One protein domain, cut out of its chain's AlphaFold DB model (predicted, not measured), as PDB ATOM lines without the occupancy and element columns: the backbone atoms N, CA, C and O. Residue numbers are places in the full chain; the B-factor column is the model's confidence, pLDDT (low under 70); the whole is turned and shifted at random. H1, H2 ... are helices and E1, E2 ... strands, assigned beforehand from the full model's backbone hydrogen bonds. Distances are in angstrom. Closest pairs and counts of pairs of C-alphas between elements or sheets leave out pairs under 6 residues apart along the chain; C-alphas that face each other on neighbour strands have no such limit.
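What this domain is: This is residues 117 to 240, 379 to 408 and 817 to 846 of the 863 residues of an uncharacterized protein of Sparganum proliferum (UniProt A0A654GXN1). What does the whole look like? A sheet of four parallel strands, in the order E2 E1 E3 E4, forms the middle layer, with H3 and H4 covering one face and H2 and H7 the other. Beside its edge strand E4 is a small antiparallel pair, E5 and E6, with H9 packing on E5, while H6 packs on H2 and H10 is the element farthest from the mean of the C-alphas. What is printed, and in what order? There are 184 residues, with ten named helices and six named strands in the order H1 E1 H2 E2 H3 E3 H4 H5 E4 H6 H7 E5 H8 E6 H9 H10; the class is mixed, helices and strands. How spread out is it? It is compact, with a radius of gyration of the C-alphas of 16.8 A and spans of 50 by 46 by 31 A.

How they stand to each other: What comes near the first helix? H1, residues 117 to 120, is close but not clearly touching H2, residues 139 to 150; the closest C-alphas, of Leu 120 and Gln 150, are 8.0 A apart. How does the larger sheet pair? E1, residues 131 to 135, is an inner strand, parallel to the edge strand E2, residues 156 to 159, at 31 degrees, with N 157 and O 132 2.9 A apart, within hydrogen-bond range. E1 is also parallel to E3, residues 185 to 190, at 19 degrees, with N 133 to O 188 at 2.9 A. E3 is parallel to the other edge strand, E4, residues 218 to 223, at 19 degrees, with N 221 to O 187 at 2.8 A. Which helices are on this sheet? H3, residues 162 to 178, and H4, residues 193 to 207, are on one face, and H2 and H7, residues 379 to 393, on the opposite face: three layers, helices on both faces of a sheet. H3 and H4 touch at a steep tilt of 41 degrees, the same way, closest at the C-alphas of Lys 166 and Ala 202, 4.8 A. With its residues 144 to 148 alone H2 touches H7 about perpendicular at 77 degrees, the C-alphas of Ala 147 and Ile 380 being closest at 5.5 A. What of the other strands? E5, residues 396 to 401, and E6, residues 818 to 823, are antiparallel at 147 degrees, with N 398 to O 821 at 2.8 A. The closest C-alphas of E4 and E6, Phe 220 and Leu 821, are 4.6 A apart. H9, residues 829 to 837, comes closest to E5 at the C-alphas of Val 833 and Leu 400, 6.2 A, and is apart from H10, residues 840 to 846.

Where its parts are: Where are the anchor points? H1 begins at C-alpha 117, (366.513, 323.347, 345.386), E3 begins at C-alpha 185, (340.108, 316.196, 337.897), and H10 ends at C-alpha 846, (341.520, 343.918, 315.058). How long are the longer elements? From first to last C-alpha H3 measures 24.2 A, H7 20.9 A, H4 20.6 A, H2 17.2 A, E4 16.5 A and E3 16.1 A. Which short helices remain, and how are the backbones formed? H5 is residues 212 to 216, H6 residues 226 to 235 and H8 residues 402 to 405. Every O i to N i+4 pair is within hydrogen-bond range in H2, H3, H4, H5, H7, H9 and H10; H6 has 5 of 6, and H1 and H8 are too short for such a pair. H2 touches H6 with residues 139 to 144 alone, H3 and H5 only just touch, with 3 pairs of C-alphas within 8 A, and H8 is close but not clearly touching H4.

The domain as a whole: How large is it? The two C-alphas farthest apart, of Pro 211 and Gly 237, are 52.4 A apart. Where is the printed part cut? Residues 241 to 378 and 409 to 816 are not printed; the gaps are 14.4 A from C-alpha 240 to C-alpha 379 and 18.0 A from C-alpha 408 to C-alpha 817. How long are the links, and where is confidence low? Of the links that are printed whole none is long, and H1 to E1 and H3 to E3 are short but not tight. The mean pLDDT of the printed part is 79.0, and 46 residues are under 70, among them residues 117 to 126, 230 to 240 and 829 to 846.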
ATOM      1  N   ASP A 117     367.378 324.441 344.881       38.69
ATOM      2  CA  ASP A 117     366.513 323.347 345.386       38.69
ATOM      3  C   ASP A 117     365.441 323.812 346.401       38.69
ATOM      4  O   ASP A 117     364.348 323.243 346.494       38.69
ATOM      5  N   SER A 118     365.752 324.855 347.175       40.72
ATOM      6  CA  SER A 118     364.930 325.327 348.297       40.72
ATOM      7  C   SER A 118     363.626 326.014 347.877       40.72
ATOM      8  O   SER A 118     362.636 325.906 348.593       40.72
ATOM      9  N   ASP A 119     363.602 326.694 346.726       41.06
ATOM     10  CA  ASP A 119     362.404 327.405 346.249       41.06
ATOM     11  C   ASP A 119     361.540 326.508 345.346       41.06
ATOM     12  O   ASP A 119     360.310 326.502 345.449       41.06
ATOM     13  N   LEU A 120     362.170 325.667 344.514       48.00
ATOM     14  CA  LEU A 120     361.479 324.693 343.657       48.00
ATOM     15  C   LEU A 120     360.657 323.670 344.457       48.00
ATOM     16  O   LEU A 120     359.594 323.240 344.004       48.00
ATOM     17  N   SER A 121     361.099 323.315 345.665       44.22
ATOM     18  CA  SER A 121     360.377 322.388 346.543       44.22
ATOM     19  C   SER A 121     359.086 322.981 347.138       44.22
ATOM     20  O   SER A 121     358.127 322.235 347.353       44.22
ATOM     21  N   LEU A 122     358.984 324.308 347.301       46.59
ATOM     22  CA  LEU A 122     357.740 324.984 347.715       46.59
ATOM     23  C   LEU A 122     356.685 325.027 346.594       46.59
ATOM     24  O   LEU A 122     355.483 324.995 346.867       46.59
ATOM     25  N   LEU A 123     357.114 325.022 345.326       52.44
ATOM     26  CA  LEU A 123     356.228 325.023 344.153       52.44
ATOM     27  C   LEU A 123     355.497 323.683 343.923       52.44
ATOM     28  O   LEU A 123     354.599 323.609 343.084       52.44
ATOM     29  N   SER A 124     355.835 322.629 344.672       51.69
ATOM     30  CA  SER A 124     355.270 321.282 344.492       51.69
ATOM     31  C   SER A 124     353.759 321.197 344.782       51.69
ATOM     32  O   SER A 124     353.040 320.436 344.129       51.69
ATOM     33  N   GLY A 125     353.246 322.006 345.719       60.62
ATOM     34  CA  GLY A 125     351.856 321.938 346.195       60.62
ATOM     35  C   GLY A 125     350.793 322.049 345.085       60.62
ATOM     36  O   GLY A 125     350.009 321.112 344.925       60.62
ATOM     37  N   PRO A 126     350.772 323.133 344.282       63.41
ATOM     38  CA  PRO A 126     349.810 323.315 343.183       63.41
ATOM     39  C   PRO A 126     349.979 322.367 341.982       63.41
ATOM     40  O   PRO A 126     349.143 322.400 341.073       63.41
ATOM     41  N   LEU A 127     351.062 321.578 341.950       75.38
ATOM     42  CA  LEU A 127     351.412 320.645 340.872       75.38
ATOM     43  C   LEU A 127     351.063 319.186 341.218       75.38
ATOM     44  O   LEU A 127     350.777 318.396 340.322       75.38
ATOM     45  N   ALA A 128     351.077 318.811 342.502       75.12
ATOM     46  CA  ALA A 128     350.944 317.422 342.948       75.12
ATOM     47  C   ALA A 128     349.571 316.780 342.652       75.12
ATOM     48  O   ALA A 128     349.456 315.552 342.564       75.12
ATOM     49  N   ASP A 129     348.511 317.576 342.496       84.81
ATOM     50  CA  ASP A 129     347.160 317.100 342.201       84.81
ATOM     51  C   ASP A 129     346.807 317.107 340.699       84.81
ATOM     52  O   ASP A 129     345.955 316.311 340.293       84.81
ATOM     53  N   VAL A 130     347.494 317.901 339.873       91.19
ATOM     54  CA  VAL A 130     347.246 318.063 338.427       91.19
ATOM     55  C   VAL A 130     347.888 316.937 337.611       91.19
ATOM     56  O   VAL A 130     349.065 316.651 337.781       91.19
ATOM     57  N   GLN A 131     347.159 316.317 336.677       94.19
ATOM     58  CA  GLN A 131     347.760 315.402 335.694       94.19
ATOM     59  C   GLN A 131     348.289 316.176 334.485       94.19
ATOM     60  O   GLN A 131     347.514 316.801 333.764       94.19
ATOM     61  N   PHE A 132     349.585 316.075 334.204       95.94
ATOM     62  CA  PHE A 132     350.201 316.694 333.030       95.94
ATOM     63  C   PHE A 132     350.263 315.715 331.858       95.94
ATOM     64  O   PHE A 132     350.624 314.551 332.040       95.94
ATOM     65  N   PHE A 133     349.954 316.208 330.660       96.69
ATOM     66  CA  PHE A 133     350.244 315.575 329.373       96.69
ATOM     67  C   PHE A 133     351.247 316.454 328.625       96.69
ATOM     68  O   PHE A 133     350.971 317.635 328.417       96.69
ATOM     69  N   VAL A 134     352.389 315.899 328.209       95.00
ATOM     70  CA  VAL A 134     353.470 316.664 327.555       95.00
ATOM     71  C   VAL A 134     353.952 315.958 326.291       95.00
ATOM     72  O   VAL A 134     354.273 314.773 326.332       95.00
ATOM     73  N   SER A 135     354.022 316.669 325.163       89.31
ATOM     74  CA  SER A 135     354.439 316.083 323.879       89.31
ATOM     75  C   SER A 135     355.962 315.935 323.782       89.31
ATOM     76  O   SER A 135     356.682 316.919 323.611       89.31
ATOM     77  N   ASN A 136     356.464 314.698 323.803       86.25
ATOM     78  CA  ASN A 136     357.884 314.405 323.569       86.25
ATOM     79  C   ASN A 136     358.313 314.624 322.108       86.25
ATOM     80  O   ASN A 136     359.512 314.733 321.834       86.25
ATOM     81  N   LEU A 137     357.370 314.695 321.163       84.12
ATOM     82  CA  LEU A 137     357.666 314.967 319.753       84.12
ATOM     83  C   LEU A 137     358.065 316.436 319.541       84.12
ATOM     84  O   LEU A 137     358.990 316.731 318.779       84.12
ATOM     85  N   GLU A 138     357.427 317.358 320.262       83.19
ATOM     86  CA  GLU A 138     357.699 318.789 320.144       83.19
ATOM     87  C   GLU A 138     358.998 319.184 320.873       83.19
ATOM     88  O   GLU A 138     359.169 318.856 322.049       83.19
ATOM     89  N   PRO A 139     359.916 319.941 320.235       83.00
ATOM     90  CA  PRO A 139     361.147 320.392 320.887       83.00
ATOM     91  C   PRO A 139     360.905 321.222 322.155       83.00
ATOM     92  O   PRO A 139     361.637 321.072 323.130       83.00
ATOM     93  N   GLY A 140     359.856 322.052 322.171       85.56
ATOM     94  CA  GLY A 140     359.441 322.794 323.365       85.56
ATOM     95  C   GLY A 140     358.827 321.899 324.445       85.56
ATOM     96  O   GLY A 140     359.099 322.098 325.624       85.56
ATOM     97  N   GLY A 141     358.068 320.870 324.050       89.56
ATOM     98  CA  GLY A 141     357.480 319.897 324.973       89.56
ATOM     99  C   GLY A 141     358.542 319.078 325.709       89.56
ATOM    100  O   GLY A 141     358.444 318.906 326.920       89.56
ATOM    101  N   ARG A 142     359.636 318.689 325.037       88.56
ATOM    102  CA  ARG A 142     360.795 318.063 325.706       88.56
ATOM    103  C   ARG A 142     361.438 318.969 326.761       88.56
ATOM    104  O   ARG A 142     361.803 318.481 327.827       88.56
ATOM    105  N   MET A 143     361.540 320.275 326.506       87.56
ATOM    106  CA  MET A 143     362.049 321.227 327.506       87.56
ATOM    107  C   MET A 143     361.068 321.415 328.673       87.56
ATOM    108  O   MET A 143     361.494 321.434 329.824       87.56
ATOM    109  N   ALA A 144     359.761 321.473 328.402       90.81
ATOM    110  CA  ALA A 144     358.732 321.528 329.440       90.81
ATOM    111  C   ALA A 144     358.694 320.254 330.308       90.81
ATOM    112  O   ALA A 144     358.502 320.343 331.518       90.81
ATOM    113  N   ALA A 145     358.934 319.077 329.722       91.19
ATOM    114  CA  ALA A 145     359.046 317.814 330.452       91.19
ATOM    115  C   ALA A 145     360.255 317.796 331.404       91.19
ATOM    116  O   ALA A 145     360.123 317.356 332.545       91.19
ATOM    117  N   LEU A 146     361.411 318.316 330.970       88.56
ATOM    118  CA  LEU A 146     362.586 318.487 331.836       88.56
ATOM    119  C   LEU A 146     362.303 319.471 332.981       88.56
ATOM    120  O   LEU A 146     362.609 319.161 334.130       88.56
ATOM    121  N   ALA A 147     361.655 320.602 332.685       88.75
ATOM    122  CA  ALA A 147     361.265 321.597 333.683       88.75
ATOM    123  C   ALA A 147     360.318 321.021 334.752       88.75
ATOM    124  O   ALA A 147     360.534 321.203 335.947       88.75
ATOM    125  N   LEU A 148     359.300 320.264 334.329       90.19
ATOM    126  CA  LEU A 148     358.354 319.597 335.227       90.19
ATOM    127  C   LEU A 148     359.010 318.486 336.059       90.19
ATOM    128  O   LEU A 148     358.673 318.325 337.231       90.19
ATOM    129  N   ALA A 149     359.965 317.745 335.491       87.56
ATOM    130  CA  ALA A 149     360.733 316.747 336.233       87.56
ATOM    131  C   ALA A 149     361.643 317.385 337.301       87.56
ATOM    132  O   ALA A 149     361.756 316.845 338.401       87.56
ATOM    133  N   GLN A 150     362.246 318.543 337.004       86.31
ATOM    134  CA  GLN A 150     363.034 319.330 337.964       86.31
ATOM    135  C   GLN A 150     362.156 319.962 339.056       86.31
ATOM    136  O   GLN A 150     362.543 319.958 340.216       86.31
ATOM    137  N   ALA A 151     360.933 320.389 338.732       83.62
ATOM    138  CA  ALA A 151     359.926 320.840 339.701       83.62
ATOM    139  C   ALA A 151     359.217 319.692 340.466       83.62
ATOM    140  O   ALA A 151     358.129 319.881 341.011       83.62
ATOM    141  N   HIS A 152     359.797 318.484 340.474       82.62
ATOM    142  CA  HIS A 152     359.283 317.285 341.151       82.62
ATOM    143  C   HIS A 152     357.803 316.946 340.860       82.62
ATOM    144  O   HIS A 152     357.082 316.431 341.719       82.62
ATOM    145  N   CYS A 153     357.331 317.198 339.635       83.06
ATOM    146  CA  CYS A 153     355.958 316.912 339.224       83.06
ATOM    147  C   CYS A 153     355.667 315.398 339.183       83.06
ATOM    148  O   CYS A 153     355.982 314.707 338.213       83.06
ATOM    149  N   VAL A 154     354.994 314.884 340.219       80.81
ATOM    150  CA  VAL A 154     354.694 313.447 340.396       80.81
ATOM    151  C   VAL A 154     353.782 312.880 339.297       80.81
ATOM    152  O   VAL A 154     353.911 311.717 338.920       80.81
ATOM    153  N   LYS A 155     352.857 313.686 338.763       89.38
ATOM    154  CA  LYS A 155     351.829 313.266 337.794       89.38
ATOM    155  C   LYS A 155     352.171 313.681 336.357       89.38
ATOM    156  O   LYS A 155     351.376 314.317 335.665       89.38
ATOM    157  N   LEU A 156     353.373 313.339 335.906       92.12
ATOM    158  CA  LEU A 156     353.885 313.705 334.584       92.12
ATOM    159  C   LEU A 156     353.711 312.563 333.565       92.12
ATOM    160  O   LEU A 156     354.409 311.555 333.645       92.12
ATOM    161  N   ALA A 157     352.814 312.722 332.584       93.69
ATOM    162  CA  ALA A 157     352.696 311.815 331.437       93.69
ATOM    163  C   ALA A 157     353.328 312.443 330.182       93.69
ATOM    164  O   ALA A 157     352.691 313.193 329.437       93.69
ATOM    165  N   CYS A 158     354.598 312.122 329.941       93.69
ATOM    166  CA  CYS A 158     355.271 312.437 328.684       93.69
ATOM    167  C   CYS A 158     354.811 311.448 327.603       93.69
ATOM    168  O   CYS A 158     354.985 310.242 327.762       93.69
ATOM    169  N   VAL A 159     354.227 311.948 326.515       93.50
ATOM    170  CA  VAL A 159     353.575 311.142 325.472       93.50
ATOM    171  C   VAL A 159     354.217 311.348 324.102       93.50
ATOM    172  O   VAL A 159     354.695 312.433 323.767       93.50
ATOM    173  N   SER A 160     354.209 310.290 323.296       88.81
ATOM    174  CA  SER A 160     354.717 310.247 321.920       88.81
ATOM    175  C   SER A 160     353.656 309.809 320.898       88.81
ATOM    176  O   SER A 160     353.827 310.019 319.700       88.81
ATOM    177  N   SER A 161     352.546 309.232 321.364       87.56
ATOM    178  CA  SER A 161     351.512 308.587 320.558       87.56
ATOM    179  C   SER A 161     350.106 308.792 321.136       87.56
ATOM    180  O   SER A 161     349.919 309.023 322.333       87.56
ATOM    181  N   TYR A 162     349.081 308.629 320.292       84.81
ATOM    182  CA  TYR A 162     347.684 308.648 320.743       84.81
ATOM    183  C   TYR A 162     347.356 307.509 321.726       84.81
ATOM    184  O   TYR A 162     346.512 307.681 322.604       84.81
ATOM    185  N   ALA A 163     348.036 306.362 321.619       87.88
ATOM    186  CA  ALA A 163     347.809 305.210 322.490       87.88
ATOM    187  C   ALA A 163     348.136 305.524 323.960       87.88
ATOM    188  O   ALA A 163     347.321 305.243 324.837       87.88
ATOM    189  N   GLU A 164     349.271 306.180 324.224       93.19
ATOM    190  CA  GLU A 164     349.670 306.604 325.574       93.19
ATOM    191  C   GLU A 164     348.694 307.650 326.140       93.19
ATOM    192  O   GLU A 164     348.261 307.540 327.289       93.19
ATOM    193  N   VAL A 165     348.270 308.622 325.316       93.44
ATOM    194  CA  VAL A 165     347.266 309.629 325.706       93.44
ATOM    195  C   VAL A 165     345.942 308.958 326.087       93.44
ATOM    196  O   VAL A 165     345.382 309.234 327.150       93.44
ATOM    197  N   LYS A 166     345.462 308.026 325.254       90.69
ATOM    198  CA  LYS A 166     344.240 307.248 325.491       90.69
ATOM    199  C   LYS A 166     344.349 306.359 326.732       90.69
ATOM    200  O   LYS A 166     343.366 306.247 327.465       90.69
ATOM    201  N   GLN A 167     345.509 305.761 327.000       92.88
ATOM    202  CA  GLN A 167     345.753 304.936 328.185       92.88
ATOM    203  C   GLN A 167     345.707 305.770 329.474       92.88
ATOM    204  O   GLN A 167     344.939 305.443 330.380       92.88
ATOM    205  N   ALA A 168     346.466 306.867 329.548       93.38
ATOM    206  CA  ALA A 168     346.499 307.734 330.728       93.38
ATOM    207  C   ALA A 168     345.142 308.420 330.982       93.38
ATOM    208  O   ALA A 168     344.666 308.465 332.117       93.38
ATOM    209  N   MET A 169     344.446 308.863 329.928       94.00
ATOM    210  CA  MET A 169     343.083 309.395 330.051       94.00
ATOM    211  C   MET A 169     342.081 308.329 330.531       94.00
ATOM    212  O   MET A 169     341.209 308.616 331.350       94.00
ATOM    213  N   GLY A 170     342.235 307.074 330.093       92.19
ATOM    214  CA  GLY A 170     341.444 305.945 330.590       92.19
ATOM    215  C   GLY A 170     341.676 305.671 332.077       92.19
ATOM    216  O   GLY A 170     340.725 305.411 332.814       92.19
ATOM    217  N   GLN A 171     342.920 305.805 332.549       91.00
ATOM    218  CA  GLN A 171     343.240 305.710 333.974       91.00
ATOM    219  C   GLN A 171     342.539 306.814 334.778       91.00
ATOM    220  O   GLN A 171     341.847 306.473 335.741       91.00
ATOM    221  N   LEU A 172     342.619 308.085 334.350       91.38
ATOM    222  CA  LEU A 172     341.903 309.214 334.973       91.38
ATOM    223  C   LEU A 172     340.387 308.977 335.037       91.38
ATOM    224  O   LEU A 172     339.799 309.036 336.117       91.38
ATOM    225  N   ALA A 173     339.764 308.648 333.902       90.31
ATOM    226  CA  ALA A 173     338.330 308.374 333.817       90.31
ATOM    227  C   ALA A 173     337.913 307.184 334.704       90.31
ATOM    228  O   ALA A 173     336.818 307.172 335.262       90.31
ATOM    229  N   SER A 174     338.790 306.189 334.882       89.31
ATOM    230  CA  SER A 174     338.554 305.075 335.805       89.31
ATOM    231  C   SER A 174     338.700 305.475 337.279       89.31
ATOM    232  O   SER A 174     337.963 304.963 338.116       89.31
ATOM    233  N   LEU A 175     339.633 306.377 337.606       84.94
ATOM    234  CA  LEU A 175     339.889 306.840 338.971       84.94
ATOM    235  C   LEU A 175     338.759 307.739 339.471       84.94
ATOM    236  O   LEU A 175     338.256 307.487 340.561       84.94
ATOM    237  N   SER A 176     338.324 308.700 338.652       84.50
ATOM    238  CA  SER A 176     337.181 309.580 338.936       84.50
ATOM    239  C   SER A 176     335.854 308.816 338.995       84.50
ATOM    240  O   SER A 176     335.006 309.113 339.824       84.50
ATOM    241  N   HIS A 177     335.682 307.764 338.190       85.38
ATOM    242  CA  HIS A 177     334.493 306.916 338.293       85.38
ATOM    243  C   HIS A 177     334.477 306.018 339.548       85.38
ATOM    244  O   HIS A 177     333.402 305.617 339.983       85.38
ATOM    245  N   ARG A 178     335.644 305.688 340.130       81.81
ATOM    246  CA  ARG A 178     335.740 304.944 341.405       81.81
ATOM    247  C   ARG A 178     335.665 305.848 342.636       81.81
ATOM    248  O   ARG A 178     335.125 305.419 343.647       81.81
ATOM    249  N   HIS A 179     336.194 307.064 342.547       73.50
ATOM    250  CA  HIS A 179     336.180 308.065 343.613       73.50
ATOM    251  C   HIS A 179     335.309 309.231 343.150       73.50
ATOM    252  O   HIS A 179     335.802 310.197 342.569       73.50
ATOM    253  N   LEU A 180     334.001 309.096 343.381       63.81
ATOM    254  CA  LEU A 180     332.985 310.115 343.084       63.81
ATOM    255  C   LEU A 180     332.925 311.221 344.158       63.81
ATOM    256  O   LEU A 180     331.934 311.944 344.238       63.81
ATOM    257  N   ASP A 181     333.976 311.348 344.972       57.12
ATOM    258  CA  ASP A 181     334.217 312.515 345.820       57.12
ATOM    259  C   ASP A 181     334.179 313.793 344.959       57.12
ATOM    260  O   ASP A 181     334.537 313.760 343.781       57.12
ATOM    261  N   GLU A 182     333.847 314.950 345.539       57.97
ATOM    262  CA  GLU A 182     333.727 316.246 344.828       57.97
ATOM    263  C   GLU A 182     335.065 316.809 344.277       57.97
ATOM    264  O   GLU A 182     335.203 317.988 343.941       57.97
ATOM    265  N   ARG A 183     336.097 315.966 344.190       70.62
ATOM    266  CA  ARG A 183     337.463 316.315 343.825       70.62
ATOM    267  C   ARG A 183     337.604 316.484 342.313       70.62
ATOM    268  O   ARG A 183     337.670 315.514 341.561       70.62
ATOM    269  N   THR A 184     337.722 317.737 341.879       86.50
ATOM    270  CA  THR A 184     337.955 318.082 340.466       86.50
ATOM    271  C   THR A 184     339.189 317.381 339.877       86.50
ATOM    272  O   THR A 184     340.258 317.311 340.487       86.50
ATOM    273  N   VAL A 185     339.047 316.868 338.654       91.56
ATOM    274  CA  VAL A 185     340.108 316.196 337.897       91.56
ATOM    275  C   VAL A 185     340.833 317.243 337.053       91.56
ATOM    276  O   VAL A 185     340.461 317.514 335.910       91.56
ATOM    277  N   ARG A 186     341.857 317.865 337.642       93.06
ATOM    278  CA  ARG A 186     342.687 318.886 336.985       93.06
ATOM    279  C   ARG A 186     343.671 318.225 336.012       93.06
ATOM    280  O   ARG A 186     344.472 317.379 336.412       93.06
ATOM    281  N   VAL A 187     343.614 318.611 334.737       96.12
ATOM    282  CA  VAL A 187     344.431 318.063 333.643       96.12
ATOM    283  C   VAL A 187     345.104 319.199 332.878       96.12
ATOM    284  O   VAL A 187     344.426 320.044 332.304       96.12
ATOM    285  N   CYS A 188     346.433 319.222 332.826       96.31
ATOM    286  CA  CYS A 188     347.195 320.238 332.107       96.31
ATOM    287  C   CYS A 188     347.786 319.672 330.810       96.31
ATOM    288  O   CYS A 188     348.552 318.709 330.827       96.31
ATOM    289  N   VAL A 189     347.438 320.286 329.683       96.00
ATOM    290  CA  VAL A 189     347.933 319.955 328.344       96.00
ATOM    291  C   VAL A 189     349.081 320.904 328.013       96.00
ATOM    292  O   VAL A 189     348.868 322.107 327.885       96.00
ATOM    293  N   VAL A 190     350.295 320.366 327.901       94.81
ATOM    294  CA  VAL A 190     351.534 321.130 327.692       94.81
ATOM    295  C   VAL A 190     352.109 320.771 326.319       94.81
ATOM    296  O   VAL A 190     352.897 319.833 326.166       94.81
ATOM    297  N   GLY A 191     351.638 321.475 325.293       90.69
ATOM    298  CA  GLY A 191     351.907 321.170 323.886       90.69
ATOM    299  C   GLY A 191     351.161 322.098 322.925       90.69
ATOM    300  O   GLY A 191     350.403 322.968 323.350       90.69
ATOM    301  N   GLY A 192     351.372 321.899 321.626       85.94
ATOM    302  CA  GLY A 192     350.611 322.552 320.561       85.94
ATOM    303  C   GLY A 192     349.244 321.911 320.296       85.94
ATOM    304  O   GLY A 192     348.832 320.945 320.949       85.94
ATOM    305  N   ASP A 193     348.543 322.422 319.279       83.56
ATOM    306  CA  ASP A 193     347.168 322.006 318.953       83.56
ATOM    307  C   ASP A 193     347.046 320.493 318.631       83.56
ATOM    308  O   ASP A 193     345.992 319.889 318.823       83.56
ATOM    309  N   SER A 194     348.128 319.839 318.190       82.44
ATOM    310  CA  SER A 194     348.175 318.392 317.917       82.44
ATOM    311  C   SER A 194     348.067 317.528 319.181       82.44
ATOM    312  O   SER A 194     347.390 316.491 319.166       82.44
ATOM    313  N   LEU A 195     348.680 317.958 320.290       89.31
ATOM    314  CA  LEU A 195     348.523 317.306 321.590       89.31
ATOM    315  C   LEU A 195     347.109 317.542 322.127       89.31
ATOM    316  O   LEU A 195     346.467 316.594 322.573       89.31
ATOM    317  N   LEU A 196     346.596 318.772 322.014       89.38
ATOM    318  CA  LEU A 196     345.235 319.114 322.424       89.38
ATOM    319  C   LEU A 196     344.184 318.279 321.677       89.38
ATOM    320  O   LEU A 196     343.371 317.622 322.322       89.38
ATOM    321  N   ASN A 197     344.248 318.204 320.343       86.62
ATOM    322  CA  ASN A 197     343.370 317.350 319.533       86.62
ATOM    323  C   ASN A 197     343.456 315.866 319.952       86.62
ATOM    324  O   ASN A 197     342.452 315.153 319.953       86.62
ATOM    325  N   SER A 198     344.640 315.392 320.353       87.44
ATOM    326  CA  SER A 198     344.832 314.022 320.854       87.44
ATOM    327  C   SER A 198     344.186 313.810 322.230       87.44
ATOM    328  O   SER A 198     343.503 312.809 322.438       87.44
ATOM    329  N   VAL A 199     344.334 314.767 323.151       91.88
ATOM    330  CA  VAL A 199     343.694 314.743 324.477       91.88
ATOM    331  C   VAL A 199     342.169 314.859 324.360       91.88
ATOM    332  O   VAL A 199     341.466 314.133 325.055       91.88
ATOM    333  N   LEU A 200     341.651 315.686 323.444       89.56
ATOM    334  CA  LEU A 200     340.215 315.845 323.172       89.56
ATOM    335  C   LEU A 200     339.557 314.529 322.730       89.56
ATOM    336  O   LEU A 200     338.547 314.128 323.314       89.56
ATOM    337  N   ARG A 201     340.136 313.820 321.747       86.44
ATOM    338  CA  ARG A 201     339.602 312.514 321.312       86.44
ATOM    339  C   ARG A 201     339.649 311.486 322.444       86.44
ATOM    340  O   ARG A 201     338.635 310.853 322.731       86.44
ATOM    341  N   ALA A 202     340.782 311.392 323.145       90.56
ATOM    342  CA  ALA A 202     340.953 310.462 324.260       90.56
ATOM    343  C   ALA A 202     339.972 310.731 325.415       90.56
ATOM    344  O   ALA A 202     339.408 309.788 325.970       90.56
ATOM    345  N   TYR A 203     339.746 312.005 325.761       92.56
ATOM    346  CA  TYR A 203     338.784 312.426 326.782       92.56
ATOM    347  C   TYR A 203     337.388 311.903 326.451       92.56
ATOM    348  O   TYR A 203     336.756 311.260 327.285       92.56
ATOM    349  N   VAL A 204     336.929 312.077 325.211       88.75
ATOM    350  CA  VAL A 204     335.566 311.680 324.846       88.75
ATOM    351  C   VAL A 204     335.409 310.176 324.644       88.75
ATOM    352  O   VAL A 204     334.359 309.645 324.999       88.75
ATOM    353  N   GLU A 205     336.418 309.460 324.142       86.94
ATOM    354  CA  GLU A 205     336.360 307.991 324.106       86.94
ATOM    355  C   GLU A 205     336.252 307.396 325.522       86.94
ATOM    356  O   GLU A 205     335.433 306.508 325.768       86.94
ATOM    357  N   GLN A 206     337.048 307.904 326.467       90.56
ATOM    358  CA  GLN A 206     337.157 307.329 327.812       90.56
ATOM    359  C   GLN A 206     336.057 307.802 328.773       90.56
ATOM    360  O   GLN A 206     335.592 307.019 329.601       90.56
ATOM    361  N   VAL A 207     335.617 309.060 328.663       90.38
ATOM    362  CA  VAL A 207     334.581 309.656 329.525       90.38
ATOM    363  C   VAL A 207     333.189 309.574 328.891       90.38
ATOM    364  O   VAL A 207     332.206 309.443 329.609       90.38
ATOM    365  N   GLY A 208     333.066 309.521 327.560       86.75
ATOM    366  CA  GLY A 208     331.775 309.379 326.869       86.75
ATOM    367  C   GLY A 208     331.005 308.090 327.187       86.75
ATOM    368  O   GLY A 208     329.793 308.043 326.986       86.75
ATOM    369  N   SER A 209     331.695 307.079 327.725       84.12
ATOM    370  CA  SER A 209     331.136 305.816 328.231       84.12
ATOM    371  C   SER A 209     330.804 305.825 329.735       84.12
ATOM    372  O   SER A 209     330.390 304.801 330.279       84.12
ATOM    373  N   LYS A 210     331.005 306.953 330.429       89.56
ATOM    374  CA  LYS A 210     330.767 307.138 331.872       89.56
ATOM    375  C   LYS A 210     329.478 307.934 332.136       89.56
ATOM    376  O   LYS A 210     328.884 308.456 331.195       89.56
ATOM    377  N   PRO A 211     329.018 308.033 333.397       88.69
ATOM    378  CA  PRO A 211     327.988 308.996 333.779       88.69
ATOM    379  C   PRO A 211     328.465 310.445 333.606       88.69
ATOM    380  O   PRO A 211     329.645 310.739 333.791       88.69
ATOM    381  N   GLU A 212     327.534 311.360 333.342       87.88
ATOM    382  CA  GLU A 212     327.807 312.789 333.117       87.88
ATOM    383  C   GLU A 212     328.471 313.490 334.318       87.88
ATOM    384  O   GLU A 212     329.250 314.425 334.138       87.88
ATOM    385  N   THR A 213     328.271 312.980 335.539       87.75
ATOM    386  CA  THR A 213     328.989 313.427 336.746       87.75
ATOM    387  C   THR A 213     330.506 313.264 336.632       87.75
ATOM    388  O   THR A 213     331.248 314.122 337.104       87.75
ATOM    389  N   VAL A 214     330.981 312.214 335.951       89.25
ATOM    390  CA  VAL A 214     332.415 312.008 335.691       89.25
ATOM    391  C   VAL A 214     332.930 313.067 334.716       89.25
ATOM    392  O   VAL A 214     334.026 313.570 334.917       89.25
ATOM    393  N   ALA A 215     332.146 313.461 333.705       89.06
ATOM    394  CA  ALA A 215     332.522 314.528 332.774       89.06
ATOM    395  C   ALA A 215     332.567 315.910 333.453       89.06
ATOM    396  O   ALA A 215     333.520 316.661 333.255       89.06
ATOM    397  N   ALA A 216     331.583 316.219 334.305       88.56
ATOM    398  CA  ALA A 216     331.515 317.470 335.066       88.56
ATOM    399  C   ALA A 216     332.700 317.684 336.034       88.56
ATOM    400  O   ALA A 216     333.023 318.828 336.366       88.56
ATOM    401  N   ALA A 217     333.372 316.608 336.463       90.00
ATOM    402  CA  ALA A 217     334.540 316.686 337.337       90.00
ATOM    403  C   ALA A 217     335.825 317.161 336.625       90.00
ATOM    404  O   ALA A 217     336.728 317.662 337.300       90.00
ATOM    405  N   PHE A 218     335.948 317.021 335.297       93.69
ATOM    406  CA  PHE A 218     337.176 317.386 334.576       93.69
ATOM    407  C   PHE A 218     337.372 318.900 334.463       93.69
ATOM    408  O   PHE A 218     336.425 319.661 334.267       93.69
ATOM    409  N   ARG A 219     338.635 319.328 334.555       94.00
ATOM    410  CA  ARG A 219     339.083 320.716 334.393       94.00
ATOM    411  C   ARG A 219     340.397 320.742 333.623       94.00
ATOM    412  O   ARG A 219     341.419 320.287 334.131       94.00
ATOM    413  N   PHE A 220     340.363 321.252 332.396       96.12
ATOM    414  CA  PHE A 220     341.515 321.299 331.503       96.12
ATOM    415  C   PHE A 220     342.223 322.652 331.555       96.12
ATOM    416  O   PHE A 220     341.586 323.699 331.566       96.12
ATOM    417  N   TYR A 221     343.548 322.624 331.516       96.06
ATOM    418  CA  TYR A 221     344.422 323.791 331.441       96.06
ATOM    419  C   TYR A 221     345.283 323.646 330.181       96.06
ATOM    420  O   TYR A 221     345.782 322.553 329.915       96.06
ATOM    421  N   MET A 222     345.442 324.709 329.389       94.12
ATOM    422  CA  MET A 222     346.183 324.663 328.117       94.12
ATOM    423  C   MET A 222     347.446 325.514 328.202       94.12
ATOM    424  O   MET A 222     347.366 326.697 328.528       94.12
ATOM    425  N   VAL A 223     348.603 324.938 327.879       94.50
ATOM    426  CA  VAL A 223     349.914 325.588 327.996       94.50
ATOM    427  C   VAL A 223     350.701 325.373 326.697       94.50
ATOM    428  O   VAL A 223     351.079 324.238 326.398       94.50
ATOM    429  N   PRO A 224     350.952 326.429 325.902       92.31
ATOM    430  CA  PRO A 224     351.704 326.316 324.657       92.31
ATOM    431  C   PRO A 224     353.185 326.046 324.934       92.31
ATOM    432  O   PRO A 224     353.715 326.444 325.971       92.31
ATOM    433  N   VAL A 225     353.880 325.427 323.976       87.69
ATOM    434  CA  VAL A 225     355.316 325.102 324.116       87.69
ATOM    435  C   VAL A 225     356.201 325.603 322.976       87.69
ATOM    436  O   VAL A 225     357.422 325.612 323.124       87.69
ATOM    437  N   SER A 226     355.641 326.020 321.836       77.62
ATOM    438  CA  SER A 226     356.423 326.229 320.604       77.62
ATOM    439  C   SER A 226     357.521 327.291 320.735       77.62
ATOM    440  O   SER A 226     358.597 327.123 320.161       77.62
ATOM    441  N   GLY A 227     357.294 328.356 321.513       74.69
ATOM    442  CA  GLY A 227     358.308 329.379 321.790       74.69
ATOM    443  C   GLY A 227     359.408 328.962 322.774       74.69
ATOM    444  O   GLY A 227     360.505 329.515 322.692       74.69
ATOM    445  N   LEU A 228     359.188 327.956 323.636       78.94
ATOM    446  CA  LEU A 228     360.174 327.538 324.649       78.94
ATOM    447  C   LEU A 228     361.501 327.128 324.004       78.94
ATOM    448  O   LEU A 228     362.566 327.574 324.423       78.94
ATOM    449  N   TYR A 229     361.446 326.324 322.939       77.06
ATOM    450  CA  TYR A 229     362.651 325.868 322.242       77.06
ATOM    451  C   TYR A 229     363.467 327.027 321.649       77.06
ATOM    452  O   TYR A 229     364.697 326.986 321.663       77.06
ATOM    453  N   ALA A 230     362.799 328.081 321.165       68.69
ATOM    454  CA  ALA A 230     363.478 329.271 320.659       68.69
ATOM    455  C   ALA A 230     364.217 330.013 321.785       68.69
ATOM    456  O   ALA A 230     365.384 330.360 321.611       68.69
ATOM    457  N   ALA A 231     363.584 330.180 322.952       63.44
ATOM    458  CA  ALA A 231     364.208 330.814 324.111       63.44
ATOM    459  C   ALA A 231     365.464 330.052 324.580       63.44
ATOM    460  O   ALA A 231     366.532 330.651 324.695       63.44
ATOM    461  N   PHE A 232     365.373 328.725 324.742       65.88
ATOM    462  CA  PHE A 232     366.512 327.889 325.147       65.88
ATOM    463  C   PHE A 232     367.652 327.849 324.118       65.88
ATOM    464  O   PHE A 232     368.824 327.778 324.494       65.88
ATOM    465  N   SER A 233     367.340 327.916 322.820       61.78
ATOM    466  CA  SER A 233     368.361 327.982 321.766       61.78
ATOM    467  C   SER A 233     369.154 329.297 321.811       61.78
ATOM    468  O   SER A 233     370.363 329.296 321.581       61.78
ATOM    469  N   VAL A 234     368.495 330.409 322.166       58.38
ATOM    470  CA  VAL A 234     369.117 331.740 322.282       58.38
ATOM    471  C   VAL A 234     369.909 331.894 323.583       58.38
ATOM    472  O   VAL A 234     371.018 332.418 323.547       58.38
ATOM    473  N   SER A 235     369.400 331.409 324.721       54.66
ATOM    474  CA  SER A 235     370.090 331.540 326.018       54.66
ATOM    475  C   SER A 235     371.390 330.740 326.125       54.66
ATOM    476  O   SER A 235     372.234 331.062 326.953       54.66
ATOM    477  N   THR A 236     371.535 329.675 325.329       51.44
ATOM    478  CA  THR A 236     372.530 328.611 325.573       51.44
ATOM    479  C   THR A 236     373.528 328.439 324.419       51.44
ATOM    480  O   THR A 236     374.026 327.340 324.173       51.44
ATOM    481  N   GLY A 237     373.786 329.514 323.661       45.38
ATOM    482  CA  GLY A 237     374.862 329.587 322.658       45.38
ATOM    483  C   GLY A 237     374.789 328.562 321.514       45.38
ATOM    484  O   GLY A 237     375.787 328.319 320.843       45.38
ATOM    485  N   GLY A 238     373.637 327.916 321.306       44.53
ATOM    486  CA  GLY A 238     373.456 326.822 320.343       44.53
ATOM    487  C   GLY A 238     374.103 325.475 320.716       44.53
ATOM    488  O   GLY A 238     373.871 324.486 320.017       44.53
ATOM    489  N   GLU A 239     374.869 325.374 321.810       40.16
ATOM    490  CA  GLU A 239     375.672 324.176 322.115       40.16
ATOM    491  C   GLU A 239     374.827 322.936 322.442       40.16
ATOM    492  O   GLU A 239     375.160 321.819 322.032       40.16
ATOM    493  N   VAL A 240     373.685 323.131 323.112       42.38
ATOM    494  CA  VAL A 240     372.742 322.057 323.480       42.38
ATOM    495  C   VAL A 240     372.308 321.253 322.248       42.38
ATOM    496  O   VAL A 240     372.263 320.021 322.290       42.38
ATOM    497  N   LEU A 379     365.322 330.299 332.575       73.62
ATOM    498  CA  LEU A 379     364.145 330.138 331.699       73.62
ATOM    499  C   LEU A 379     363.263 328.926 332.068       73.62
ATOM    500  O   LEU A 379     362.079 328.899 331.740       73.62
ATOM    501  N   ILE A 380     363.841 327.929 332.747       79.31
ATOM    502  CA  ILE A 380     363.133 326.782 333.326       79.31
ATOM    503  C   ILE A 380     362.275 327.221 334.520       79.31
ATOM    504  O   ILE A 380     361.078 326.947 334.550       79.31
ATOM    505  N   GLU A 381     362.881 327.919 335.480       82.06
ATOM    506  CA  GLU A 381     362.246 328.401 336.713       82.06
ATOM    507  C   GLU A 381     361.125 329.399 336.391       82.06
ATOM    508  O   GLU A 381     360.019 329.258 336.899       82.06
ATOM    509  N   GLU A 382     361.362 330.331 335.463       84.44
ATOM    510  CA  GLU A 382     360.358 331.280 334.958       84.44
ATOM    511  C   GLU A 382     359.179 330.568 334.262       84.44
ATOM    512  O   GLU A 382     358.018 330.920 334.481       84.44
ATOM    513  N   PHE A 383     359.430 329.517 333.467       88.81
ATOM    514  CA  PHE A 383     358.350 328.715 332.876       88.81
ATOM    515  C   PHE A 383     357.525 327.980 333.944       88.81
ATOM    516  O   PHE A 383     356.293 328.020 333.899       88.81
ATOM    517  N   VAL A 384     358.180 327.349 334.926       90.38
ATOM    518  CA  VAL A 384     357.498 326.673 336.044       90.38
ATOM    519  C   VAL A 384     356.720 327.682 336.894       90.38
ATOM    520  O   VAL A 384     355.576 327.416 337.254       90.38
ATOM    521  N   HIS A 385     357.270 328.868 337.153       89.56
ATOM    522  CA  HIS A 385     356.610 329.925 337.916       89.56
ATOM    523  C   HIS A 385     355.357 330.463 337.205       89.56
ATOM    524  O   HIS A 385     354.294 330.566 337.822       89.56
ATOM    525  N   ARG A 386     355.421 330.717 335.889       91.69
ATOM    526  CA  ARG A 386     354.240 331.055 335.066       91.69
ATOM    527  C   ARG A 386     353.189 329.947 335.084       91.69
ATOM    528  O   ARG A 386     351.998 330.234 335.189       91.69
ATOM    529  N   LEU A 387     353.620 328.688 335.004       92.75
ATOM    530  CA  LEU A 387     352.740 327.522 335.038       92.75
ATOM    531  C   LEU A 387     352.026 327.377 336.387       92.75
ATOM    532  O   LEU A 387     350.807 327.220 336.416       92.75
ATOM    533  N   VAL A 388     352.754 327.487 337.500       91.56
ATOM    534  CA  VAL A 388     352.187 327.476 338.858       91.56
ATOM    535  C   VAL A 388     351.256 328.670 339.063       91.56
ATOM    536  O   VAL A 388     350.164 328.495 339.599       91.56
ATOM    537  N   THR A 389     351.619 329.854 338.558       91.94
ATOM    538  CA  THR A 389     350.764 331.053 338.589       91.94
ATOM    539  C   THR A 389     349.445 330.806 337.854       91.94
ATOM    540  O   THR A 389     348.382 331.055 338.421       91.94
ATOM    541  N   TYR A 390     349.480 330.263 336.631       94.12
ATOM    542  CA  TYR A 390     348.269 329.893 335.886       94.12
ATOM    543  C   TYR A 390     347.433 328.868 336.660       94.12
ATOM    544  O   TYR A 390     346.247 329.087 336.880       94.12
ATOM    545  N   LEU A 391     348.047 327.785 337.140       92.69
ATOM    546  CA  LEU A 391     347.347 326.708 337.842       92.69
ATOM    547  C   LEU A 391     346.733 327.144 339.183       92.69
ATOM    548  O   LEU A 391     345.692 326.603 339.555       92.69
ATOM    549  N   ALA A 392     347.347 328.093 339.893       90.56
ATOM    550  CA  ALA A 392     346.854 328.621 341.165       90.56
ATOM    551  C   ALA A 392     345.814 329.748 341.007       90.56
ATOM    552  O   ALA A 392     344.968 329.911 341.884       90.56
ATOM    553  N   THR A 393     345.859 330.519 339.912       91.06
ATOM    554  CA  THR A 393     344.928 331.643 339.676       91.06
ATOM    555  C   THR A 393     343.731 331.283 338.797       91.06
ATOM    556  O   THR A 393     342.675 331.891 338.947       91.06
ATOM    557  N   ALA A 394     343.852 330.295 337.905       91.31
ATOM    558  CA  ALA A 394     342.780 329.918 336.990       91.31
ATOM    559  C   ALA A 394     341.708 329.053 337.669       91.31
ATOM    560  O   ALA A 394     341.899 327.863 337.944       91.31
ATOM    561  N   ASN A 395     340.560 329.684 337.901       90.31
ATOM    562  CA  ASN A 395     339.380 329.144 338.577       90.31
ATOM    563  C   ASN A 395     338.093 329.248 337.726       90.31
ATOM    564  O   ASN A 395     337.118 328.551 338.020       90.31
ATOM    565  N   HIS A 396     338.078 330.071 336.673       90.75
ATOM    566  CA  HIS A 396     336.912 330.278 335.816       90.75
ATOM    567  C   HIS A 396     336.795 329.176 334.760       90.75
ATOM    568  O   HIS A 396     337.769 328.821 334.104       90.75
ATOM    569  N   LEU A 397     335.597 328.611 334.608       90.38
ATOM    570  CA  LEU A 397     335.316 327.547 333.646       90.38
ATOM    571  C   LEU A 397     334.783 328.150 332.344       90.38
ATOM    572  O   LEU A 397     333.752 328.808 332.373       90.38
ATOM    573  N   LEU A 398     335.441 327.862 331.222       88.12
ATOM    574  CA  LEU A 398     335.005 328.213 329.874       88.12
ATOM    575  C   LEU A 398     334.472 326.947 329.165       88.12
ATOM    576  O   LEU A 398     335.268 326.106 328.730       88.12
ATOM    577  N   PRO A 399     333.141 326.766 329.046       85.75
ATOM    578  CA  PRO A 399     332.526 325.569 328.478       85.75
ATOM    579  C   PRO A 399     332.549 325.598 326.940       85.75
ATOM    580  O   PRO A 399     331.540 325.857 326.282       85.75
ATOM    581  N   LEU A 400     333.705 325.305 326.341       82.31
ATOM    582  CA  LEU A 400     333.853 325.292 324.883       82.31
ATOM    583  C   LEU A 400     333.150 324.077 324.246       82.31
ATOM    584  O   LEU A 400     333.379 322.946 324.685       82.31
ATOM    585  N   PRO A 401     332.359 324.240 323.168       79.00
ATOM    586  CA  PRO A 401     331.921 323.113 322.351       79.00
ATOM    587  C   PRO A 401     333.137 322.434 321.711       79.00
ATOM    588  O   PRO A 401     333.987 323.103 321.126       79.00
ATOM    589  N   ILE A 402     333.214 321.103 321.770       78.56
ATOM    590  CA  ILE A 402     334.417 320.364 321.336       78.56
ATOM    591  C   ILE A 402     334.744 320.601 319.852       78.56
ATOM    592  O   ILE A 402     335.915 320.635 319.485       78.56
ATOM    593  N   GLY A 403     333.728 320.843 319.013       68.88
ATOM    594  CA  GLY A 403     333.908 321.224 317.607       68.88
ATOM    595  C   GLY A 403     334.700 322.521 317.399       68.88
ATOM    596  O   GLY A 403     335.447 322.607 316.433       68.88
ATOM    597  N   GLU A 404     334.598 323.485 318.320       68.50
ATOM    598  CA  GLU A 404     335.337 324.756 318.257       68.50
ATOM    599  C   GLU A 404     336.775 324.608 318.780       68.50
ATOM    600  O   GLU A 404     337.673 325.327 318.352       68.50
ATOM    601  N   CYS A 405     337.025 323.651 319.683       71.62
ATOM    602  CA  CYS A 405     338.374 323.334 320.169       71.62
ATOM    603  C   CYS A 405     339.246 322.622 319.126       71.62
ATOM    604  O   CYS A 405     340.469 322.594 319.269       71.62
ATOM    605  N   LEU A 406     338.630 321.997 318.121       70.81
ATOM    606  CA  LEU A 406     339.315 321.164 317.141       70.81
ATOM    607  C   LEU A 406     339.949 322.018 316.045       70.81
ATOM    608  O   LEU A 406     339.293 322.499 315.121       70.81
ATOM    609  N   VAL A 407     341.269 322.162 316.121       62.59
ATOM    610  CA  VAL A 407     342.035 322.901 315.117       62.59
ATOM    611  C   VAL A 407     342.287 322.026 313.895       62.59
ATOM    612  O   VAL A 407     343.014 321.033 313.969       62.59
ATOM    613  N   ALA A 408     341.732 322.430 312.750       45.19
ATOM    614  CA  ALA A 408     342.040 321.842 311.453       45.19
ATOM    615  C   ALA A 408     343.523 322.056 311.096       45.19
ATOM    616  O   ALA A 408     343.930 323.143 310.692       45.19
ATOM    617  N   ARG A 817     329.874 316.756 325.158       80.25
ATOM    618  CA  ARG A 817     329.848 317.739 324.051       80.25
ATOM    619  C   ARG A 817     330.695 318.985 324.317       80.25
ATOM    620  O   ARG A 817     330.980 319.732 323.383       80.25
ATOM    621  N   ILE A 818     331.079 319.183 325.576       85.75
ATOM    622  CA  ILE A 818     331.807 320.344 326.083       85.75
ATOM    623  C   ILE A 818     333.205 319.918 326.535       85.75
ATOM    624  O   ILE A 818     333.373 318.872 327.169       85.75
ATOM    625  N   PHE A 819     334.195 320.750 326.227       90.31
ATOM    626  CA  PHE A 819     335.540 320.698 326.774       90.31
ATOM    627  C   PHE A 819     335.640 321.701 327.939       90.31
ATOM    628  O   PHE A 819     335.557 322.909 327.700       90.31
ATOM    629  N   PRO A 820     335.773 321.238 329.196       91.81
ATOM    630  CA  PRO A 820     335.789 322.114 330.366       91.81
ATOM    631  C   PRO A 820     337.174 322.757 330.565       91.81
ATOM    632  O   PRO A 820     337.954 322.327 331.415       91.81
ATOM    633  N   LEU A 821     337.494 323.765 329.752       92.75
ATOM    634  CA  LEU A 821     338.747 324.530 329.802       92.75
ATOM    635  C   LEU A 821     338.709 325.592 330.916       92.75
ATOM    636  O   LEU A 821     337.652 326.149 331.192       92.75
ATOM    637  N   VAL A 822     339.846 325.898 331.546       93.38
ATOM    638  CA  VAL A 822     339.931 326.848 332.670       93.38
ATOM    639  C   VAL A 822     340.739 328.103 332.309       93.38
ATOM    640  O   VAL A 822     341.854 328.014 331.782       93.38
ATOM    641  N   THR A 823     340.183 329.275 332.622       91.56
ATOM    642  CA  THR A 823     340.762 330.615 332.410       91.56
ATOM    643  C   THR A 823     341.042 331.334 333.735       91.56
ATOM    644  O   THR A 823     340.542 330.945 334.793       91.56
ATOM    645  N   ILE A 824     341.885 332.370 333.686       91.81
ATOM    646  CA  ILE A 824     342.224 333.237 334.830       91.81
ATOM    647  C   ILE A 824     341.194 334.360 334.957       91.81
ATOM    648  O   ILE A 824     340.793 334.716 336.060       91.81
ATOM    649  N   SER A 825     340.746 334.906 333.827       86.12
ATOM    650  CA  SER A 825     339.675 335.904 333.793       86.12
ATOM    651  C   SER A 825     338.293 335.228 333.756       86.12
ATOM    652  O   SER A 825     338.145 334.214 333.059       86.12
ATOM    653  N   PRO A 826     337.258 335.795 334.410       80.44
ATOM    654  CA  PRO A 826     335.870 335.511 334.057       80.44
ATOM    655  C   PRO A 826     335.608 336.013 332.635       80.44
ATOM    656  O   PRO A 826     336.045 337.103 332.264       80.44
ATOM    657  N   LEU A 827     334.888 335.222 331.843       76.56
ATOM    658  CA  LEU A 827     334.522 335.542 330.466       76.56
ATOM    659  C   LEU A 827     333.012 335.345 330.296       76.56
ATOM    660  O   LEU A 827     332.459 334.390 330.832       76.56
ATOM    661  N   ASP A 828     332.354 336.205 329.519       72.56
ATOM    662  CA  ASP A 828     330.940 336.025 329.168       72.56
ATOM    663  C   ASP A 828     330.783 334.827 328.220       72.56
ATOM    664  O   ASP A 828     330.988 334.980 327.014       72.56
ATOM    665  N   ASP A 829     330.415 333.648 328.739       66.25
ATOM    666  CA  ASP A 829     330.340 332.357 328.019       66.25
ATOM    667  C   ASP A 829     329.799 332.454 326.582       66.25
ATOM    668  O   ASP A 829     330.365 331.899 325.639       66.25
ATOM    669  N   CYS A 830     328.699 333.186 326.389       59.00
ATOM    670  CA  CYS A 830     328.057 333.327 325.081       59.00
ATOM    671  C   CYS A 830     328.903 334.134 324.079       59.00
ATOM    672  O   CYS A 830     328.927 333.808 322.892       59.00
ATOM    673  N   LEU A 831     329.595 335.181 324.540       63.66
ATOM    674  CA  LEU A 831     330.452 336.023 323.702       63.66
ATOM    675  C   LEU A 831     331.835 335.393 323.509       63.66
ATOM    676  O   LEU A 831     332.395 335.471 322.418       63.66
ATOM    677  N   SER A 832     332.382 334.739 324.532       66.31
ATOM    678  CA  SER A 832     333.682 334.070 324.465       66.31
ATOM    679  C   SER A 832     333.653 332.855 323.537       66.31
ATOM    680  O   SER A 832     334.538 332.746 322.691       66.31
ATOM    681  N   VAL A 833     332.613 332.010 323.589       66.31
ATOM    682  CA  VAL A 833     332.427 330.899 322.633       66.31
ATOM    683  C   VAL A 833     332.260 331.421 321.200       66.31
ATOM    684  O   VAL A 833     332.919 330.919 320.289       66.31
ATOM    685  N   ALA A 834     331.461 332.474 320.989       59.81
ATOM    686  CA  ALA A 834     331.303 333.086 319.667       59.81
ATOM    687  C   ALA A 834     332.627 333.665 319.121       59.81
ATOM    688  O   ALA A 834     332.964 333.453 317.958       59.81
ATOM    689  N   ASN A 835     333.413 334.341 319.965       63.38
ATOM    690  CA  ASN A 835     334.720 334.899 319.598       63.38
ATOM    691  C   ASN A 835     335.801 333.823 319.379       63.38
ATOM    692  O   ASN A 835     336.726 334.030 318.587       63.38
ATOM    693  N   PHE A 836     335.686 332.668 320.042       68.75
ATOM    694  CA  PHE A 836     336.539 331.502 319.799       68.75
ATOM    695  C   PHE A 836     336.297 330.937 318.386       68.75
ATOM    696  O   PHE A 836     337.256 330.729 317.641       68.75
ATOM    697  N   ALA A 837     335.023 330.811 317.993       56.00
ATOM    698  CA  ALA A 837     334.570 330.282 316.701       56.00
ATOM    699  C   ALA A 837     334.895 331.165 315.472       56.00
ATOM    700  O   ALA A 837     334.886 330.689 314.334       56.00
ATOM    701  N   LEU A 838     335.199 332.459 315.656       52.56
ATOM    702  CA  LEU A 838     335.621 333.339 314.552       52.56
ATOM    703  C   LEU A 838     336.911 332.822 313.878       52.56
ATOM    704  O   LEU A 838     337.753 332.255 314.569       52.56
ATOM    705  N   PRO A 839     337.166 333.054 312.575       48.22
ATOM    706  CA  PRO A 839     338.448 332.708 311.945       48.22
ATOM    707  C   PRO A 839     339.638 333.540 312.463       48.22
ATOM    708  O   PRO A 839     339.511 334.744 312.687       48.22
ATOM    709  N   VAL A 840     340.828 332.928 312.572       39.44
ATOM    710  CA  VAL A 840     342.051 333.568 313.125       39.44
ATOM    711  C   VAL A 840     342.428 334.860 312.385       39.44
ATOM    712  O   VAL A 840     342.844 335.833 313.012       39.44
ATOM    713  N   ALA A 841     342.247 334.890 311.060       35.12
ATOM    714  CA  ALA A 841     342.596 336.032 310.212       35.12
ATOM    715  C   ALA A 841     341.894 337.339 310.635       35.12
ATOM    716  O   ALA A 841     342.516 338.400 310.633       35.12
ATOM    717  N   ASN A 842     340.634 337.259 311.077       34.16
ATOM    718  CA  ASN A 842     339.866 338.429 311.512       34.16
ATOM    719  C   ASN A 842     340.420 339.024 312.818       34.16
ATOM    720  O   ASN A 842     340.322 340.228 313.048       34.16
ATOM    721  N   LEU A 843     341.024 338.186 313.664       39.03
ATOM    722  CA  LEU A 843     341.477 338.543 315.009       39.03
ATOM    723  C   LEU A 843     342.880 339.177 315.006       39.03
ATOM    724  O   LEU A 843     343.193 340.016 315.845       39.03
ATOM    725  N   LEU A 844     343.718 338.853 314.018       36.59
ATOM    726  CA  LEU A 844     344.944 339.622 313.773       36.59
ATOM    727  C   LEU A 844     344.636 341.020 313.215       36.59
ATOM    728  O   LEU A 844     345.330 341.971 313.562       36.59
ATOM    729  N   SER A 845     343.566 341.162 312.422       30.19
ATOM    730  CA  SER A 845     343.139 342.452 311.865       30.19
ATOM    731  C   SER A 845     342.726 343.457 312.952       30.19
ATOM    732  O   SER A 845     343.165 344.605 312.931       30.19
ATOM    733  N   SER A 846     341.972 343.025 313.974       30.09
ATOM    734  CA  SER A 846     341.520 343.918 315.058       30.09
ATOM    735  C   SER A 846     342.654 344.486 315.923       30.09
ATOM    736  O   SER A 846     342.485 345.542 316.529       30.09
TER     737      SER A 846